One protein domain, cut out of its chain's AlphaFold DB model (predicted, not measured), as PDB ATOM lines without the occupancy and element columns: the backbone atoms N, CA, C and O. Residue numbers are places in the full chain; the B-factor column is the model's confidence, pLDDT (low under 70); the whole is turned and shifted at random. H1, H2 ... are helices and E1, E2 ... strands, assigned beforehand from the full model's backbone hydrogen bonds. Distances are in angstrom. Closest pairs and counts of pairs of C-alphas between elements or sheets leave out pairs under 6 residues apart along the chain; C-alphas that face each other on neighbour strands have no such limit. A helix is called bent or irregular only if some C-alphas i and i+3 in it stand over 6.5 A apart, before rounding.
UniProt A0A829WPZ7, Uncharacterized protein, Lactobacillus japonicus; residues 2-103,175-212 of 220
ATOM      1  N   GLN A   2      -1.135  33.118 -11.576       93.56
ATOM      2  CA  GLN A   2      -1.139  31.656 -11.596       93.56
ATOM      3  C   GLN A   2      -1.105  31.142 -13.039       93.56
ATOM      4  O   GLN A   2      -1.920  31.546 -13.861       93.56
ATOM      5  N   SER A   3      -0.182  30.233 -13.353       95.56
ATOM      6  CA  SER A   3      -0.128  29.593 -14.673       95.56
ATOM      7  C   SER A   3      -1.172  28.481 -14.776       95.56
ATOM      8  O   SER A   3      -1.224  27.599 -13.919       95.56
ATOM      9  N   THR A   4      -2.003  28.526 -15.816       97.44
ATOM     10  CA  THR A   4      -3.062  27.543 -16.094       97.44
ATOM     11  C   THR A   4      -3.018  27.104 -17.558       97.44
ATOM     12  O   THR A   4      -2.307  27.692 -18.377       97.44
ATOM     13  N   ARG A   5      -3.760  26.047 -17.901       97.69
ATOM     14  CA  ARG A   5      -3.859  25.520 -19.270       97.69
ATOM     15  C   ARG A   5      -5.292  25.548 -19.768       97.69
ATOM     16  O   ARG A   5      -6.190  25.130 -19.045       97.69
ATOM     17  N   ILE A   6      -5.491  25.940 -21.020       98.06
ATOM     18  CA  ILE A   6      -6.798  25.841 -21.680       98.06
ATOM     19  C   ILE A   6      -7.153  24.366 -21.895       98.06
ATOM     20  O   ILE A   6      -6.373  23.612 -22.484       98.06
ATOM     21  N   ILE A   7      -8.333  23.953 -21.431       97.81
ATOM     22  CA  ILE A   7      -8.870  22.594 -21.608       97.81
ATOM     23  C   ILE A   7     -10.024  22.512 -22.606       97.81
ATOM     24  O   ILE A   7     -10.418  21.409 -22.986       97.81
ATOM     25  N   ALA A   8     -10.538  23.653 -23.065       97.00
ATOM     26  CA  ALA A   8     -11.450  23.705 -24.198       97.00
ATOM     27  C   ALA A   8     -10.699  23.474 -25.520       97.00
ATOM     28  O   ALA A   8      -9.527  23.826 -25.634       97.00
ATOM     29  N   ALA A   9     -11.368  22.923 -26.538       94.81
ATOM     30  CA  ALA A   9     -10.800  22.815 -27.890       94.81
ATOM     31  C   ALA A   9     -10.329  24.186 -28.392       94.81
ATOM     32  O   ALA A   9      -9.218  24.330 -28.910       94.81
ATOM     33  N   VAL A  10     -11.190  25.179 -28.178       94.56
ATOM     34  CA  VAL A  10     -10.966  26.603 -28.389       94.56
ATOM     35  C   VAL A  10     -11.755  27.335 -27.310       94.56
ATOM     36  O   VAL A  10     -12.934  27.041 -27.121       94.56
ATOM     37  N   ALA A  11     -11.121  28.283 -26.628       95.75
ATOM     38  CA  ALA A  11     -11.778  29.208 -25.716       95.75
ATOM     39  C   ALA A  11     -11.793  30.611 -26.335       95.75
ATOM     40  O   ALA A  11     -10.755  31.099 -26.788       95.75
ATOM     41  N   ASN A  12     -12.951  31.270 -26.327       95.19
ATOM     42  CA  ASN A  12     -13.011  32.709 -26.570       95.19
ATOM     43  C   ASN A  12     -12.406  33.448 -25.373       95.19
ATOM     44  O   ASN A  12     -12.678  33.107 -24.219       95.19
ATOM     45  N   VAL A  13     -11.621  34.480 -25.661       95.31
ATOM     46  CA  VAL A  13     -11.132  35.442 -24.679       95.31
ATOM     47  C   VAL A  13     -11.967  36.704 -24.833       95.31
ATOM     48  O   VAL A  13     -11.958  37.363 -25.875       95.31
ATOM     49  N   TRP A  14     -12.725  37.015 -23.795       95.88
ATOM     50  CA  TRP A  14     -13.741  38.052 -23.789       95.88
ATOM     51  C   TRP A  14     -13.169  39.368 -23.271       95.88
ATOM     52  O   TRP A  14     -12.295  39.392 -22.402       95.88
ATOM     53  N   ARG A  15     -13.690  40.486 -23.775       94.62
ATOM     54  CA  ARG A  15     -13.342  41.824 -23.278       94.62
ATOM     55  C   ARG A  15     -13.848  42.039 -21.854       94.62
ATOM     56  O   ARG A  15     -13.170  42.668 -21.045       94.62
ATOM     57  N   GLN A  16     -15.037  41.523 -21.566       94.81
ATOM     58  CA  GLN A  16     -15.707  41.602 -20.274       94.81
ATOM     59  C   GLN A  16     -16.383  40.258 -19.960       94.81
ATOM     60  O   GLN A  16     -16.769  39.544 -20.885       94.81
ATOM     61  N   PRO A  17     -16.559  39.906 -18.675       93.50
ATOM     62  CA  PRO A  17     -17.199  38.661 -18.257       93.50
ATOM     63  C   PRO A  17     -18.739  38.763 -18.299       93.50
ATOM     64  O   PRO A  17     -19.421  38.403 -17.342       93.50
ATOM     65  N   ASN A  18     -19.300  39.313 -19.383       85.88
ATOM     66  CA  ASN A  18     -20.736  39.543 -19.572       85.88
ATOM     67  C   ASN A  18     -21.281  38.725 -20.753       85.88
ATOM     68  O   ASN A  18     -21.418  39.189 -21.890       85.88
ATOM     69  N   ASN A  19     -21.602  37.466 -20.472       85.00
ATOM     70  CA  ASN A  19     -22.253  36.593 -21.434       85.00
ATOM     71  C   ASN A  19     -23.783  36.693 -21.331       85.00
ATOM     72  O   ASN A  19     -24.350  36.982 -20.278       85.00
ATOM     73  N   THR A  20     -24.454  36.450 -22.448       87.44
ATOM     74  CA  THR A  20     -25.908  36.296 -22.527       87.44
ATOM     75  C   THR A  20     -26.254  34.821 -22.721       87.44
ATOM     76  O   THR A  20     -25.366  33.981 -22.886       87.44
ATOM     77  N   SER A  21     -27.541  34.468 -22.703       89.25
ATOM     78  CA  SER A  21     -27.969  33.072 -22.863       89.25
ATOM     79  C   SER A  21     -27.449  32.441 -24.160       89.25
ATOM     80  O   SER A  21     -26.996  31.295 -24.114       89.25
ATOM     81  N   ILE A  22     -27.413  33.198 -25.267       91.38
ATOM     82  CA  ILE A  22     -26.910  32.733 -26.572       91.38
ATOM     83  C   ILE A  22     -25.423  32.353 -26.534       91.38
ATOM     84  O   ILE A  22     -24.989  31.510 -27.306       91.38
ATOM     85  N   ASP A  23     -24.640  32.913 -25.608       93.38
ATOM     86  CA  ASP A  23     -23.198  32.669 -25.489       93.38
ATOM     87  C   ASP A  23     -22.865  31.413 -24.673       93.38
ATOM     88  O   ASP A  23     -21.714  30.980 -24.628       93.38
ATOM     89  N   THR A  24     -23.856  30.807 -24.016       93.69
ATOM     90  CA  THR A  24     -23.648  29.653 -23.128       93.69
ATOM     91  C   THR A  24     -22.901  28.496 -23.811       93.69
ATOM     92  O   THR A  24     -21.955  27.975 -23.212       93.69
ATOM     93  N   PRO A  25     -23.217  28.107 -25.065       95.25
ATOM     94  CA  PRO A  25     -22.472  27.055 -25.753       95.25
ATOM     95  C   PRO A  25     -20.999  27.411 -26.024       95.25
ATOM     96  O   PRO A  25     -20.178  26.501 -26.131       95.25
ATOM     97  N   ALA A  26     -20.627  28.697 -26.077       93.94
ATOM     98  CA  ALA A  26     -19.236  29.138 -26.257       93.94
ATOM     99  C   ALA A  26     -18.350  28.840 -25.037       93.94
ATOM    100  O   ALA A  26     -17.122  28.823 -25.138       93.94
ATOM    101  N   LEU A  27     -18.971  28.613 -23.875       95.62
ATOM    102  CA  LEU A  27     -18.280  28.295 -22.627       95.62
ATOM    103  C   LEU A  27     -18.032  26.789 -22.455       95.62
ATOM    104  O   LEU A  27     -17.380  26.371 -21.496       95.62
ATOM    105  N   ALA A  28     -18.532  25.961 -23.376       95.25
ATOM    106  CA  ALA A  28     -18.298  24.526 -23.367       95.25
ATOM    107  C   ALA A  28     -16.854  24.184 -23.769       95.25
ATOM    108  O   ALA A  28     -16.207  24.881 -24.550       95.25
ATOM    109  N   ASN A  29     -16.351  23.048 -23.285       95.44
ATOM    110  CA  ASN A  29     -14.992  22.599 -23.603       95.44
ATOM    111  C   ASN A  29     -14.868  21.957 -24.995       95.44
ATOM    112  O   ASN A  29     -13.759  21.764 -25.483       95.44
ATOM    113  N   VAL A  30     -15.981  21.627 -25.654       90.44
ATOM    114  CA  VAL A  30     -15.991  20.872 -26.922       90.44
ATOM    115  C   VAL A  30     -15.629  21.710 -28.156       90.44
ATOM    116  O   VAL A  30     -15.374  21.143 -29.216       90.44
ATOM    117  N   GLY A  31     -15.576  23.038 -28.016       85.06
ATOM    118  CA  GLY A  31     -15.315  23.990 -29.096       85.06
ATOM    119  C   GLY A  31     -16.531  24.856 -29.426       85.06
ATOM    120  O   GLY A  31     -17.591  24.726 -28.822       85.06
ATOM    121  N   LEU A  32     -16.362  25.749 -30.402       89.75
ATOM    122  CA  LEU A  32     -17.300  26.847 -30.653       89.75
ATOM    123  C   LEU A  32     -18.368  26.543 -31.708       89.75
ATOM    124  O   LEU A  32     -19.268  27.348 -31.898       89.75
ATOM    125  N   GLN A  33     -18.307  25.396 -32.388       87.06
ATOM    126  CA  GLN A  33     -19.240  25.097 -33.483       87.06
ATOM    127  C   GLN A  33     -20.720  25.101 -33.066       87.06
ATOM    128  O   GLN A  33     -21.519  25.717 -33.769       87.06
ATOM    129  N   PRO A  34     -21.115  24.511 -31.918       89.56
ATOM    130  CA  PRO A  34     -22.503  24.592 -31.463       89.56
ATOM    131  C   PRO A  34     -22.968  26.026 -31.195       89.56
ATOM    132  O   PRO A  34     -24.139  26.325 -31.384       89.56
ATOM    133  N   TRP A  35     -22.058  26.902 -30.761       93.12
ATOM    134  CA  TRP A  35     -22.342  28.316 -30.531       93.12
ATOM    135  C   TRP A  35     -22.486  29.078 -31.849       93.12
ATOM    136  O   TRP A  35     -23.501  29.726 -32.079       93.12
ATOM    137  N   LEU A  36     -21.515  28.928 -32.755       89.69
ATOM    138  CA  LEU A  36     -21.506  29.586 -34.065       89.69
ATOM    139  C   LEU A  36     -22.730  29.231 -34.916       89.69
ATOM    140  O   LEU A  36     -23.206  30.078 -35.668       89.69
ATOM    141  N   ALA A  37     -23.247  28.006 -34.785       89.12
ATOM    142  CA  ALA A  37     -24.442  27.547 -35.489       89.12
ATOM    143  C   ALA A  37     -25.747  28.214 -35.007       89.12
ATOM    144  O   ALA A  37     -26.757  28.120 -35.697       89.12
ATOM    145  N   GLN A  38     -25.744  28.852 -33.832       92.19
ATOM    146  CA  GLN A  38     -26.921  29.519 -33.263       92.19
ATOM    147  C   GLN A  38     -26.956  31.021 -33.539       92.19
ATOM    148  O   GLN A  38     -28.016  31.626 -33.424       92.19
ATOM    149  N   LEU A  39     -25.815  31.627 -33.876       89.56
ATOM    150  CA  LEU A  39     -25.738  33.066 -34.104       89.56
ATOM    151  C   LEU A  39     -26.451  33.445 -35.411       89.56
ATOM    152  O   LEU A  39     -26.272  32.795 -36.440       89.56
ATOM    153  N   SER A  40     -27.211  34.531 -35.407       90.81
ATOM    154  CA  SER A  40     -27.611  35.222 -36.637       90.81
ATOM    155  C   SER A  40     -26.448  36.050 -37.203       90.81
ATOM    156  O   SER A  40     -25.384  36.178 -36.581       90.81
ATOM    157  N   ASP A  41     -26.606  36.574 -38.417       87.06
ATOM    158  CA  ASP A  41     -25.605  37.477 -38.995       87.06
ATOM    159  C   ASP A  41     -25.542  38.782 -38.199       87.06
ATOM    160  O   ASP A  41     -24.453  39.274 -37.904       87.06
ATOM    161  N   GLU A  42     -26.692  39.271 -37.734       89.69
ATOM    162  CA  GLU A  42     -26.796  40.406 -36.824       89.69
ATOM    163  C   GLU A  42     -26.051  40.160 -35.507       89.69
ATOM    164  O   GLU A  42     -25.331  41.049 -35.047       89.69
ATOM    165  N   ASP A  43     -26.156  38.961 -34.921       89.44
ATOM    166  CA  ASP A  43     -25.412  38.610 -33.703       89.44
ATOM    167  C   ASP A  43     -23.899  38.630 -33.949       89.44
ATOM    168  O   ASP A  43     -23.127  39.121 -33.124       89.44
ATOM    169  N   THR A  44     -23.464  38.125 -35.106       84.56
ATOM    170  CA  THR A  44     -22.045  38.094 -35.483       84.56
ATOM    171  C   THR A  44     -21.497  39.510 -35.676       84.56
ATOM    172  O   THR A  44     -20.427  39.837 -35.159       84.56
ATOM    173  N   VAL A  45     -22.261  40.381 -36.340       85.38
ATOM    174  CA  VAL A  45     -21.929  41.805 -36.488       85.38
ATOM    175  C   VAL A  45     -21.911  42.512 -35.132       85.38
ATOM    176  O   VAL A  45     -21.031  43.333 -34.878       85.38
ATOM    177  N   ALA A  46     -22.839  42.188 -34.229       87.25
ATOM    178  CA  ALA A  46     -22.872  42.768 -32.890       87.25
ATOM    179  C   ALA A  46     -21.632  42.387 -32.063       87.25
ATOM    180  O   ALA A  46     -21.075  43.241 -31.375       87.25
ATOM    181  N   LEU A  47     -21.142  41.144 -32.168       87.25
ATOM    182  CA  LEU A  47     -19.901  40.717 -31.503       87.25
ATOM    183  C   LEU A  47     -18.696  41.581 -31.905       87.25
ATOM    184  O   LEU A  47     -17.884  41.924 -31.039       87.25
ATOM    185  N   GLU A  48     -18.594  41.937 -33.189       83.38
ATOM    186  CA  GLU A  48     -17.553  42.821 -33.722       83.38
ATOM    187  C   GLU A  48     -17.766  44.273 -33.290       83.38
ATOM    188  O   GLU A  48     -16.878  44.869 -32.675       83.38
ATOM    189  N   ARG A  49     -18.953  44.828 -33.568       87.31
ATOM    190  CA  ARG A  49     -19.303  46.223 -33.263       87.31
ATOM    191  C   ARG A  49     -19.093  46.545 -31.786       87.31
ATOM    192  O   ARG A  49     -18.542  47.592 -31.452       87.31
ATOM    193  N   ASP A  50     -19.498  45.627 -30.918       88.56
ATOM    194  CA  ASP A  50     -19.435  45.796 -29.468       88.56
ATOM    195  C   ASP A  50     -18.108  45.250 -28.895       88.56
ATOM    196  O   ASP A  50     -17.852  45.332 -27.691       88.56
ATOM    197  N   ASN A  51     -17.232  44.717 -29.760       86.44
ATOM    198  CA  ASN A  51     -15.875  44.266 -29.456       86.44
ATOM    199  C   ASN A  51     -15.820  43.285 -28.271       86.44
ATOM    200  O   ASN A  51     -14.984  43.402 -27.368       86.44
ATOM    201  N   ARG A  52     -16.762  42.333 -28.248       91.44
ATOM    202  CA  ARG A  52     -17.008  41.438 -27.103       91.44
ATOM    203  C   ARG A  52     -15.922  40.377 -26.941       91.44
ATOM    204  O   ARG A  52     -15.614  39.989 -25.814       91.44
ATOM    205  N   ILE A  53     -15.326  39.938 -28.049       91.38
ATOM    206  CA  ILE A  53     -14.245  38.947 -28.097       91.38
ATOM    207  C   ILE A  53     -12.977  39.648 -28.562       91.38
ATOM    208  O   ILE A  53     -12.968  40.314 -29.595       91.38
ATOM    209  N   VAL A  54     -11.909  39.499 -27.784       89.62
ATOM    210  CA  VAL A  54     -10.628  40.150 -28.066       89.62
ATOM    211  C   VAL A  54      -9.633  39.207 -28.732       89.62
ATOM    212  O   VAL A  54      -8.820  39.651 -29.535       89.62
ATOM    213  N   THR A  55      -9.711  37.909 -28.425       90.75
ATOM    214  CA  THR A  55      -8.918  36.860 -29.071       90.75
ATOM    215  C   THR A  55      -9.498  35.467 -28.770       90.75
ATOM    216  O   THR A  55     -10.525  35.337 -28.101       90.75
ATOM    217  N   GLN A  56      -8.827  34.409 -29.220       93.75
ATOM    218  CA  GLN A  56      -9.084  33.019 -28.850       93.75
ATOM    219  C   GLN A  56      -7.815  32.339 -28.345       93.75
ATOM    220  O   GLN A  56      -6.715  32.619 -28.818       93.75
ATOM    221  N   ALA A  57      -7.973  31.381 -27.438       94.94
ATOM    222  CA  ALA A  57      -6.903  30.504 -26.982       94.94
ATOM    223  C   ALA A  57      -7.216  29.050 -27.360       94.94
ATOM    224  O   ALA A  57      -8.359  28.598 -27.274       94.94
ATOM    225  N   LEU A  58      -6.202  28.316 -27.810       96.25
ATOM    226  CA  LEU A  58      -6.336  26.923 -28.225       96.25
ATOM    227  C   LEU A  58      -6.147  25.985 -27.038       96.25
ATOM    228  O   LEU A  58      -5.490  26.327 -26.056       96.25
ATOM    229  N   PHE A  59      -6.644  24.757 -27.174       97.31
ATOM    230  CA  PHE A  59      -6.332  23.680 -26.241       97.31
ATOM    231  C   PHE A  59      -4.830  23.613 -25.919       97.31
ATOM    232  O   PHE A  59      -3.995  23.674 -26.822       97.31
ATOM    233  N   ASN A  60      -4.503  23.442 -24.636       96.88
ATOM    234  CA  ASN A  60      -3.149  23.419 -24.073       96.88
ATOM    235  C   ASN A  60      -2.370  24.755 -24.098       96.88
ATOM    236  O   ASN A  60      -1.274  24.810 -23.528       96.88
ATOM    237  N   ASP A  61      -2.911  25.845 -24.657       96.31
ATOM    238  CA  ASP A  61      -2.292  27.169 -24.501       96.31
ATOM    239  C   ASP A  61      -2.170  27.532 -23.008       96.31
ATOM    240  O   ASP A  61      -2.994  27.138 -22.173       96.31
ATOM    241  N   VAL A  62      -1.107  28.267 -22.667       96.44
ATOM    242  CA  VAL A  62      -0.913  28.794 -21.311       96.44
ATOM    243  C   VAL A  62      -1.755  30.050 -21.147       96.44
ATOM    244  O   VAL A  62      -1.591  31.009 -21.905       96.44
ATOM    245  N   PHE A  63      -2.592  30.057 -20.114       97.50
ATOM    246  CA  PHE A  63      -3.304  31.245 -19.663       97.50
ATOM    247  C   PHE A  63      -2.795  31.643 -18.277       97.50
ATOM    248  O   PHE A  63      -2.882  30.871 -17.315       97.50
ATOM    249  N   LEU A  64      -2.207  32.830 -18.184       97.31
ATOM    250  CA  LEU A  64      -1.646  33.364 -16.951       97.31
ATOM    251  C   LEU A  64      -2.732  34.146 -16.211       97.31
ATOM    252  O   LEU A  64      -3.024  35.285 -16.562       97.31
ATOM    253  N   VAL A  65      -3.338  33.521 -15.203       98.06
ATOM    254  CA  VAL A  65      -4.446  34.095 -14.436       98.06
ATOM    255  C   VAL A  65      -3.930  35.136 -13.452       98.06
ATOM    256  O   VAL A  65      -3.028  34.882 -12.646       98.06
ATOM    257  N   GLU A  66      -4.537  36.310 -13.496       97.81
ATOM    258  CA  GLU A  66      -4.333  37.384 -12.536       97.81
ATOM    259  C   GLU A  66      -5.343  37.293 -11.390       97.81
ATOM    260  O   GLU A  66      -4.950  37.368 -10.227       97.81
ATOM    261  N   GLN A  67      -6.619  37.053 -11.708       97.50
ATOM    262  CA  GLN A  67      -7.701  36.959 -10.726       97.50
ATOM    263  C   GLN A  67      -8.868  36.098 -11.219       97.50
ATOM    264  O   GLN A  67      -9.092  35.968 -12.424       97.50
ATOM    265  N   PHE A  68      -9.643  35.561 -10.272       97.44
ATOM    266  CA  PHE A  68     -10.923  34.904 -10.527       97.44
ATOM    267  C   PHE A  68     -12.070  35.754  -9.976       97.44
ATOM    268  O   PHE A  68     -12.016  36.190  -8.829       97.44
ATOM    269  N   VAL A  69     -13.115  35.962 -10.775       97.06
ATOM    270  CA  VAL A  69     -14.298  36.748 -10.401       97.06
ATOM    271  C   VAL A  69     -15.542  36.064 -10.959       97.06
ATOM    272  O   VAL A  69     -15.674  35.919 -12.169       97.06
ATOM    273  N   ASN A  70     -16.462  35.641 -10.089       94.88
ATOM    274  CA  ASN A  70     -17.779  35.103 -10.469       94.88
ATOM    275  C   ASN A  70     -17.738  33.995 -11.546       94.88
ATOM    276  O   ASN A  70     -18.502  34.019 -12.506       94.88
ATOM    277  N   GLY A  71     -16.821  33.031 -11.409       95.50
ATOM    278  CA  GLY A  71     -16.656  31.928 -12.368       95.50
ATOM    279  C   GLY A  71     -15.816  32.268 -13.603       95.50
ATOM    280  O   GLY A  71     -15.510  31.381 -14.396       95.50
ATOM    281  N   TRP A  72     -15.368  33.512 -13.741       98.12
ATOM    282  CA  TRP A  72     -14.448  33.949 -14.784       98.12
ATOM    283  C   TRP A  72     -13.025  34.091 -14.261       98.12
ATOM    284  O   TRP A  72     -12.806  34.338 -13.078       98.12
ATOM    285  N   ALA A  73     -12.058  33.973 -15.161       98.31
ATOM    286  CA  ALA A  73     -10.658  34.264 -14.920       98.31
ATOM    287  C   ALA A  73     -10.225  35.429 -15.811       98.31
ATOM    288  O   ALA A  73     -10.402  35.367 -17.026       98.31
ATOM    289  N   TYR A  74      -9.641  36.465 -15.217       98.19
ATOM    290  CA  TYR A  74      -8.945  37.515 -15.954       98.19
ATOM    291  C   TYR A  74      -7.452  37.211 -15.990       98.19
ATOM    292  O   TYR A  74      -6.878  36.791 -14.980       98.19
ATOM    293  N   GLY A  75      -6.819  37.419 -17.138       97.25
ATOM    294  CA  GLY A  75      -5.413  37.095 -17.320       97.25
ATOM    295  C   GLY A  75      -4.938  37.276 -18.752       97.25
ATOM    296  O   GLY A  75      -5.515  38.055 -19.507       97.25
ATOM    297  N   TYR A  76      -3.886  36.539 -19.112       97.19
ATOM    298  CA  TYR A  76      -3.138  36.736 -20.355       97.19
ATOM    299  C   TYR A  76      -2.939  35.424 -21.118       97.19
ATOM    300  O   TYR A  76      -2.514  34.419 -20.542       97.19
ATOM    301  N   VAL A  77      -3.168  35.441 -22.433       96.19
ATOM    302  CA  VAL A  77      -2.784  34.350 -23.341       96.19
ATOM    303  C   VAL A  77      -1.309  34.503 -23.702       96.19
ATOM    304  O   VAL A  77      -0.938  35.359 -24.507       96.19
ATOM    305  N   VAL A  78      -0.453  33.676 -23.101       94.75
ATOM    306  CA  VAL A  78       1.004  33.912 -23.068       94.75
ATOM    307  C   VAL A  78       1.649  33.912 -24.455       94.75
ATOM    308  O   VAL A  78       2.521  34.726 -24.738       94.75
ATOM    309  N   ASN A  79       1.209  33.034 -25.360       87.56
ATOM    310  CA  ASN A  79       1.768  32.941 -26.714       87.56
ATOM    311  C   ASN A  79       1.211  33.992 -27.692       87.56
ATOM    312  O   ASN A  79       1.403  33.865 -28.900       87.56
ATOM    313  N   GLN A  80       0.521  35.017 -27.190       87.56
ATOM    314  CA  GLN A  80      -0.049  36.116 -27.971       87.56
ATOM    315  C   GLN A  80       0.400  37.483 -27.441       87.56
ATOM    316  O   GLN A  80      -0.377  38.431 -27.404       87.56
ATOM    317  N   ALA A  81       1.652  37.585 -26.999       80.31
ATOM    318  CA  ALA A  81       2.211  38.847 -26.531       80.31
ATOM    319  C   ALA A  81       2.222  39.917 -27.637       80.31
ATOM    320  O   ALA A  81       2.505  39.633 -28.806       80.31
ATOM    321  N   ASP A  82       1.961  41.158 -27.236       77.75
ATOM    322  CA  ASP A  82       2.152  42.347 -28.061       77.75
ATOM    323  C   ASP A  82       3.063  43.354 -27.342       77.75
ATOM    324  O   ASP A  82       3.498  43.138 -26.211       77.75
ATOM    325  N   SER A  83       3.388  44.464 -28.008       79.62
ATOM    326  CA  SER A  83       4.295  45.477 -27.455       79.62
ATOM    327  C   SER A  83       3.780  46.162 -26.185       79.62
ATOM    328  O   SER A  83       4.578  46.746 -25.457       79.62
ATOM    329  N   ARG A  84       2.471  46.121 -25.919       84.62
ATOM    330  CA  ARG A  84       1.830  46.739 -24.750       84.62
ATOM    331  C   ARG A  84       1.675  45.744 -23.601       84.62
ATOM    332  O   ARG A  84       1.646  46.162 -22.449       84.62
ATOM    333  N   HIS A  85       1.601  44.451 -23.910       85.38
ATOM    334  CA  HIS A  85       1.357  43.378 -22.949       85.38
ATOM    335  C   HIS A  85       2.399  42.258 -23.117       85.38
ATOM    336  O   HIS A  85       2.133  41.234 -23.758       85.38
ATOM    337  N   PRO A  86       3.601  42.422 -22.534       88.75
ATOM    338  CA  PRO A  86       4.676  41.440 -22.660       88.75
ATOM    339  C   PRO A  86       4.344  40.077 -22.025       88.75
ATOM    340  O   PRO A  86       4.959  39.075 -22.378       88.75
ATOM    341  N   GLN A  87       3.369  40.014 -21.112       91.69
ATOM    342  CA  GLN A  87       2.900  38.772 -20.492       91.69
ATOM    343  C   GLN A  87       2.017  37.917 -21.417       91.69
ATOM    344  O   GLN A  87       1.830  36.732 -21.138       91.69
ATOM    345  N   GLY A  88       1.447  38.499 -22.478       92.62
ATOM    346  CA  GLY A  88       0.453  37.858 -23.343       92.62
ATOM    347  C   GLY A  88      -0.755  38.752 -23.631       92.62
ATOM    348  O   GLY A  88      -0.867  39.845 -23.085       92.62
ATOM    349  N   TYR A  89      -1.688  38.279 -24.460       92.25
ATOM    350  CA  TYR A  89      -2.886  39.051 -24.808       92.25
ATOM    351  C   TYR A  89      -3.911  39.031 -23.656       92.25
ATOM    352  O   TYR A  89      -4.308  37.934 -23.250       92.25
ATOM    353  N   PRO A  90      -4.352  40.186 -23.121       95.31
ATOM    354  CA  PRO A  90      -5.219  40.236 -21.945       95.31
ATOM    355  C   PRO A  90      -6.693  39.942 -22.257       95.31
ATOM    356  O   PRO A  90      -7.196  40.299 -23.322       95.31
ATOM    357  N   GLY A  91      -7.416  39.372 -21.292       96.19
ATOM    358  CA  GLY A  91      -8.877  39.285 -21.321       96.19
ATOM    359  C   GLY A  91      -9.463  38.270 -20.340       96.19
ATOM    360  O   GLY A  91      -8.783  37.797 -19.428       96.19
ATOM    361  N   TRP A  92     -10.747  37.959 -20.518       98.19
ATOM    362  CA  TRP A  92     -11.533  37.095 -19.635       98.19
ATOM    363  C   TRP A  92     -11.820  35.736 -20.274       98.19
ATOM    364  O   TRP A  92     -12.230  35.663 -21.427       98.19
ATOM    365  N   VAL A  93     -11.663  34.653 -19.517       97.75
ATOM    366  CA  VAL A  93     -12.004  33.281 -19.933       97.75
ATOM    367  C   VAL A  93     -12.887  32.641 -18.868       97.75
ATOM    368  O   VAL A  93     -12.738  32.929 -17.679       97.75
ATOM    369  N   TRP A  94     -13.815  31.771 -19.266       97.88
ATOM    370  CA  TRP A  94     -14.608  31.015 -18.301       97.88
ATOM    371  C   TRP A  94     -13.708  30.049 -17.529       97.88
ATOM    372  O   TRP A  94     -13.014  29.227 -18.127       97.88
ATOM    373  N   ALA A  95     -13.703  30.123 -16.197       97.75
ATOM    374  CA  ALA A  95     -12.721  29.411 -15.381       97.75
ATOM    375  C   ALA A  95     -12.807  27.884 -15.543       97.75
ATOM    376  O   ALA A  95     -11.790  27.206 -15.442       97.75
ATOM    377  N   ALA A  96     -13.983  27.334 -15.869       97.31
ATOM    378  CA  ALA A  96     -14.143  25.899 -16.127       97.31
ATOM    379  C   ALA A  96     -13.523  25.426 -17.461       97.31
ATOM    380  O   ALA A  96     -13.483  24.224 -17.724       97.31
ATOM    381  N   GLN A  97     -13.034  26.351 -18.296       97.94
ATOM    382  CA  GLN A  97     -12.210  26.061 -19.474       97.94
ATOM    383  C   GLN A  97     -10.708  26.063 -19.147       97.94
ATOM    384  O   GLN A  97      -9.888  25.874 -20.048       97.94
ATOM    385  N   LEU A  98     -10.334  26.247 -17.874       98.12
ATOM    386  CA  LEU A  98      -8.956  26.226 -17.396       98.12
ATOM    387  C   LEU A  98      -8.686  25.001 -16.521       98.12
ATOM    388  O   LEU A  98      -9.479  24.629 -15.659       98.12
ATOM    389  N   SER A  99      -7.509  24.411 -16.700       97.19
ATOM    390  CA  SER A  99      -6.903  23.501 -15.735       97.19
ATOM    391  C   SER A  99      -5.849  24.246 -14.930       97.19
ATOM    392  O   SER A  99      -4.914  24.830 -15.483       97.19
ATOM    393  N   THR A 100      -5.999  24.198 -13.611       93.75
ATOM    394  CA  THR A 100      -5.030  24.700 -12.630       93.75
ATOM    395  C   THR A 100      -4.022  23.632 -12.208       93.75
ATOM    396  O   THR A 100      -3.121  23.920 -11.422       93.75
ATOM    397  N   VAL A 101      -4.164  22.405 -12.720       91.81
ATOM    398  CA  VAL A 101      -3.295  21.278 -12.378       91.81
ATOM    399  C   VAL A 101      -1.924  21.487 -13.030       91.81
ATOM    400  O   VAL A 101      -1.846  21.595 -14.259       91.81
ATOM    401  N   PRO A 102      -0.830  21.515 -12.248       87.62
ATOM    402  CA  PRO A 102       0.510  21.585 -12.804       87.62
ATOM    403  C   PRO A 102       0.794  20.373 -13.692       87.62
ATOM    404  O   PRO A 102       0.572  19.226 -13.301       87.62
ATOM    405  N   LEU A 103       1.323  20.624 -14.886       87.06
ATOM    406  CA  LEU A 103       1.780  19.563 -15.773       87.06
ATOM    407  C   LEU A 103       3.244  19.215 -15.476       87.06
ATOM    408  O   LEU A 103       4.061  20.129 -15.349       87.06
ATOM    409  N   PRO A 175       6.609  31.027 -47.447       77.62
ATOM    410  CA  PRO A 175       5.806  31.124 -46.230       77.62
ATOM    411  C   PRO A 175       4.429  31.752 -46.484       77.62
ATOM    412  O   PRO A 175       3.422  31.206 -46.047       77.62
ATOM    413  N   GLY A 176       4.366  32.826 -47.283       75.94
ATOM    414  CA  GLY A 176       3.103  33.463 -47.673       75.94
ATOM    415  C   GLY A 176       2.181  32.530 -48.460       75.94
ATOM    416  O   GLY A 176       1.016  32.380 -48.111       75.94
ATOM    417  N   ALA A 177       2.706  31.815 -49.460       80.38
ATOM    418  CA  ALA A 177       1.914  30.845 -50.222       80.38
ATOM    419  C   ALA A 177       1.446  29.657 -49.361       80.38
ATOM    420  O   ALA A 177       0.372  29.107 -49.586       80.38
ATOM    421  N   THR A 178       2.233  29.276 -48.351       78.56
ATOM    422  CA  THR A 178       1.837  28.263 -47.363       78.56
ATOM    423  C   THR A 178       0.674  28.758 -46.506       78.56
ATOM    424  O   THR A 178      -0.250  27.991 -46.261       78.56
ATOM    425  N   LEU A 179       0.678  30.027 -46.086       76.69
ATOM    426  CA  LEU A 179      -0.431  30.625 -45.336       76.69
ATOM    427  C   LEU A 179      -1.712  30.701 -46.169       76.69
ATOM    428  O   LEU A 179      -2.767  30.334 -45.666       76.69
ATOM    429  N   VAL A 180      -1.619  31.102 -47.441       80.31
ATOM    430  CA  VAL A 180      -2.774  31.110 -48.359       80.31
ATOM    431  C   VAL A 180      -3.370  29.705 -48.474       80.31
ATOM    432  O   VAL A 180      -4.559  29.522 -48.244       80.31
ATOM    433  N   ARG A 181      -2.526  28.697 -48.719       80.50
ATOM    434  CA  ARG A 181      -2.926  27.281 -48.793       80.50
ATOM    435  C   ARG A 181      -3.539  26.745 -47.501       80.50
ATOM    436  O   ARG A 181      -4.416  25.897 -47.551       80.50
ATOM    437  N   LEU A 182      -3.062  27.197 -46.343       77.44
ATOM    438  CA  LEU A 182      -3.677  26.855 -45.060       77.44
ATOM    439  C   LEU A 182      -5.042  27.523 -44.901       77.44
ATOM    440  O   LEU A 182      -5.964  26.881 -44.416       77.44
ATOM    441  N   GLY A 183      -5.168  28.784 -45.320       70.38
ATOM    442  CA  GLY A 183      -6.430  29.523 -45.313       70.38
ATOM    443  C   GLY A 183      -7.503  28.875 -46.187       70.38
ATOM    444  O   GLY A 183      -8.675  28.931 -45.830       70.38
ATOM    445  N   GLU A 184      -7.105  28.179 -47.261       76.44
ATOM    446  CA  GLU A 184      -8.015  27.378 -48.093       76.44
ATOM    447  C   GLU A 184      -8.781  26.309 -47.280       76.44
ATOM    448  O   GLU A 184      -9.929  26.021 -47.604       76.44
ATOM    449  N   GLU A 185      -8.214  25.769 -46.187       70.25
ATOM    450  CA  GLU A 185      -8.910  24.800 -45.310       70.25
ATOM    451  C   GLU A 185     -10.063  25.430 -44.496       70.25
ATOM    452  O   GLU A 185     -10.831  24.702 -43.866       70.25
ATOM    453  N   PHE A 186     -10.199  26.762 -44.505       69.00
ATOM    454  CA  PHE A 186     -11.173  27.516 -43.706       69.00
ATOM    455  C   PHE A 186     -12.155  28.342 -44.556       69.00
ATOM    456  O   PHE A 186     -12.917  29.118 -43.987       69.00
ATOM    457  N   LEU A 187     -12.164  28.191 -45.888       54.97
ATOM    458  CA  LEU A 187     -12.966  29.034 -46.796       54.97
ATOM    459  C   LEU A 187     -14.483  28.968 -46.553       54.97
ATOM    460  O   LEU A 187     -15.165  29.959 -46.783       54.97
ATOM    461  N   ASP A 188     -14.986  27.844 -46.038       54.53
ATOM    462  CA  ASP A 188     -16.413  27.642 -45.738       54.53
ATOM    463  C   ASP A 188     -16.750  27.821 -44.246       54.53
ATOM    464  O   ASP A 188     -17.862  27.517 -43.806       54.53
ATOM    465  N   LEU A 189     -15.790  28.270 -43.431       59.56
ATOM    466  CA  LEU A 189     -16.030  28.528 -42.015       59.56
ATOM    467  C   LEU A 189     -16.525  29.955 -41.807       59.56
ATOM    468  O   LEU A 189     -15.997  30.916 -42.365       59.56
ATOM    469  N   ARG A 190     -17.555  30.082 -40.968       53.53
ATOM    470  CA  ARG A 190     -18.147  31.374 -40.634       53.53
ATOM    471  C   ARG A 190     -17.096  32.290 -40.013       53.53
ATOM    472  O   ARG A 190     -16.478  31.937 -39.010       53.53
ATOM    473  N   TYR A 191     -16.943  33.479 -40.587       56.44
ATOM    474  CA  TYR A 191     -16.077  34.519 -40.045       56.44
ATOM    475  C   TYR A 191     -16.493  34.890 -38.615       56.44
ATOM    476  O   TYR A 191     -17.675  35.077 -38.328       56.44
ATOM    477  N   LEU A 192     -15.507  35.024 -37.731       54.50
ATOM    478  CA  LEU A 192     -15.690  35.501 -36.367       54.50
ATOM    479  C   LEU A 192     -14.581  36.501 -36.039       54.50
ATOM    480  O   LEU A 192     -13.395  36.163 -36.072       54.50
ATOM    481  N   TRP A 193     -14.969  37.720 -35.672       49.59
ATOM    482  CA  TRP A 193     -14.033  38.727 -35.185       49.59
ATOM    483  C   TRP A 193     -13.277  38.231 -33.938       49.59
ATOM    484  O   TRP A 193     -13.871  37.678 -33.013       49.59
ATOM    485  N   GLY A 194     -11.951  38.408 -33.918       51.00
ATOM    486  CA  GLY A 194     -11.078  37.888 -32.853       51.00
ATOM    487  C   GLY A 194     -10.788  36.380 -32.937       51.00
ATOM    488  O   GLY A 194     -10.145  35.829 -32.042       51.00
ATOM    489  N   GLY A 195     -11.237  35.701 -33.998       53.72
ATOM    490  CA  GLY A 195     -10.970  34.288 -34.244       53.72
ATOM    491  C   GLY A 195      -9.504  33.995 -34.576       53.72
ATOM    492  O   GLY A 195      -8.916  34.612 -35.453       53.72
ATOM    493  N   ILE A 196      -8.894  33.023 -33.895       56.56
ATOM    494  CA  ILE A 196      -7.558  32.493 -34.251       56.56
ATOM    495  C   ILE A 196      -7.661  31.051 -34.772       56.56
ATOM    496  O   ILE A 196      -6.749  30.553 -35.426       56.56
ATOM    497  N   SER A 197      -8.786  30.380 -34.512       44.94
ATOM    498  CA  SER A 197      -8.969  28.942 -34.752       44.94
ATOM    499  C   SER A 197     -10.029  28.582 -35.796       44.94
ATOM    500  O   SER A 197      -9.965  27.495 -36.359       44.94
ATOM    501  N   LEU A 198     -11.010  29.462 -36.030       41.88
ATOM    502  CA  LEU A 198     -12.224  29.173 -36.812       41.88
ATOM    503  C   LEU A 198     -12.641  30.301 -37.767       41.88
ATOM    504  O   LEU A 198     -13.739  30.281 -38.302       41.88
ATOM    505  N   GLY A 199     -11.760  31.266 -37.998       37.84
ATOM    506  CA  GLY A 199     -11.982  32.394 -38.892       37.84
ATOM    507  C   GLY A 199     -10.779  33.312 -38.778       37.84
ATOM    508  O   GLY A 199     -10.391  33.660 -37.669       37.84
ATOM    509  N   LEU A 200     -10.128  33.614 -39.899       39.62
ATOM    510  CA  LEU A 200      -9.001  34.545 -39.947       39.62
ATOM    511  C   LEU A 200      -9.493  35.953 -39.591       39.62
ATOM    512  O   LEU A 200     -10.504  36.391 -40.130       39.62
ATOM    513  N   THR A 201      -8.793  36.667 -38.707       41.44
ATOM    514  CA  THR A 201      -9.134  38.052 -38.344       41.44
ATOM    515  C   THR A 201      -8.884  39.034 -39.498       41.44
ATOM    516  O   THR A 201      -7.889  38.922 -40.212       41.44
ATOM    517  N   ALA A 202      -9.743  40.055 -39.641       36.22
ATOM    518  CA  ALA A 202      -9.497  41.204 -40.523       36.22
ATOM    519  C   ALA A 202      -8.486  42.221 -39.939       36.22
ATOM    520  O   ALA A 202      -7.961  43.064 -40.663       36.22
ATOM    521  N   SER A 203      -8.149  42.143 -38.645       33.28
ATOM    522  CA  SER A 203      -7.168  43.031 -38.008       33.28
ATOM    523  C   SER A 203      -5.788  42.373 -37.852       33.28
ATOM    524  O   SER A 203      -5.455  41.844 -36.793       33.28
ATOM    525  N   GLY A 204      -4.979  42.421 -38.915       32.50
ATOM    526  CA  GLY A 204      -3.530  42.709 -38.908       32.50
ATOM    527  C   GLY A 204      -2.526  41.923 -38.043       32.50
ATOM    528  O   GLY A 204      -1.336  42.220 -38.130       32.50
ATOM    529  N   SER A 205      -2.913  40.930 -37.244       31.31
ATOM    530  CA  SER A 205      -2.004  40.275 -36.288       31.31
ATOM    531  C   SER A 205      -1.866  38.775 -36.537       31.31
ATOM    532  O   SER A 205      -2.152  37.955 -35.673       31.31
ATOM    533  N   VAL A 206      -1.288  38.398 -37.682       33.91
ATOM    534  CA  VAL A 206      -0.741  37.041 -37.945       33.91
ATOM    535  C   VAL A 206       0.542  36.780 -37.110       33.91
ATOM    536  O   VAL A 206       1.325  35.873 -37.375       33.91
ATOM    537  N   ARG A 207       0.818  37.595 -36.082       33.84
ATOM    538  CA  ARG A 207       2.188  37.838 -35.608       33.84
ATOM    539  C   ARG A 207       2.716  36.907 -34.517       33.84
ATOM    540  O   ARG A 207       3.922  36.918 -34.312       33.84
ATOM    541  N   SER A 208       1.893  36.106 -33.832       36.91
ATOM    542  CA  SER A 208       2.381  35.394 -32.633       36.91
ATOM    543  C   SER A 208       2.536  33.871 -32.761       36.91
ATOM    544  O   SER A 208       3.427  33.316 -32.128       36.91
ATOM    545  N   LYS A 209       1.744  33.179 -33.599       41.00
ATOM    546  CA  LYS A 209       1.825  31.704 -33.737       41.00
ATOM    547  C   LYS A 209       2.638  31.199 -34.935       41.00
ATOM    548  O   LYS A 209       2.905  30.005 -35.029       41.00
ATOM    549  N   TRP A 210       3.064  32.084 -35.836       38.50
ATOM    550  CA  TRP A 210       3.815  31.717 -37.042       38.50
ATOM    551  C   TRP A 210       5.006  32.666 -37.239       38.50
ATOM    552  O   TRP A 210       4.869  33.677 -37.929       38.50
ATOM    553  N   PRO A 211       6.198  32.360 -36.688       31.31
ATOM    554  CA  PRO A 211       7.357  33.264 -36.719       31.31
ATOM    555  C   PRO A 211       7.894  33.606 -38.125       31.31
ATOM    556  O   PRO A 211       8.790  34.433 -38.256       31.31
ATOM    557  N   HIS A 212       7.339  33.018 -39.192       30.98
ATOM    558  CA  HIS A 212       7.694  33.322 -40.584       30.98
ATOM    559  C   HIS A 212       6.721  34.273 -41.303       30.98
ATOM    560  O   HIS A 212       6.908  34.542 -42.488       30.98
TER     561      HIS A 212
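This is residues 2 to 103 and 175 to 212 of the 220 residues of an uncharacterized protein of Lactobacillus japonicus (UniProt A0A829WPZ7). Two strand sheets face each other as a small sandwich, the larger sheet of E1, E4, E5 and E6 and the smaller of E2 and E3, with their strands crossed at 71 degrees; three short helices, H1, H2 and H3, lie along one side of it. H4 lies beyond the smaller sheet, on the side away from the larger one, with part of the unnamed stretch 187 to 212 between. The printed part has 140 residues, with named elements in the order E1 E2 H1 H2 H3 E3 E4 E5 E6 H4; the class is mixed, helices and strands, with under half of the residues in named elements. The larger sheet runs E1 E4 E5 E6, and both sheets are antiparallel. The whole is compact, with a radius of gyration of the C-alphas of 14.8 A, and rounded, spanning 40 by 36 by 27 A.

In the larger sheet, E1 is residues 2 to 6, starting at C-alpha 2 (-1.139, 31.656, -11.596). E4 is residues 62 to 69, 19.0 A long, and bends by 72 degrees at residue 66. E5 is residues 72 to 77, 14.5 A, and E6 residues 89 to 94, 15.6 A. In the smaller sheet, E2 is residues 10 to 14 and E3 residues 53 to 58, 14.4 A. H1 is residues 21 to 27, H2 33 to 36 and H3 41 to 49. H4 is residues 175 to 186, 17.5 A, ending at C-alpha 186 (-11.173, 27.516, -43.706).

The larger sheet is strongly twisted, with edge strands E1 and E6. N 4 and O 63 of E1 and E4 are 2.9 A apart. E4, E5 and E6 form a meander, each strand the antiparallel neighbour of the one before, in two hairpins; N 66 and O 74 are 2.8 A apart, N 73 and O 93 2.8 A. Residues 5 to 6 of E1 also pair, antiparallel, with residues 98 to 99. In the smaller sheet, N 13 and O 55 of E2 and E3 are 2.8 A apart. Between the sheets, the closest C-alphas of E2 and E6 are those of Trp 14 and Trp 92, 4.8 A apart. H1 and H2 touch, with the C-alphas of Pro 25 and Trp 35 closest at 4.9 A. H3 and H4 touch no helix. H1 is irregular, with C-alphas 22 and 25 7.3 A apart. Every O i to N i+4 pair is within hydrogen-bond range in H3, 6 of 8 in H4 and 0 of 3 in H1, which has 3 of 4 O i to N i+3 pairs within range; H2 is too short for an i+4 pair.

The C-alphas of Asn 70 and Ala 177, the two farthest apart, are 44.6 A apart. Residues 104 to 174 are cut out, and C-alphas 103 and 175 are 32.8 A apart across the cut. The link from E5 to E6, 11 residues, is long. The mean pLDDT of the printed part is 82.1, and residues 186 to 212 are under 70.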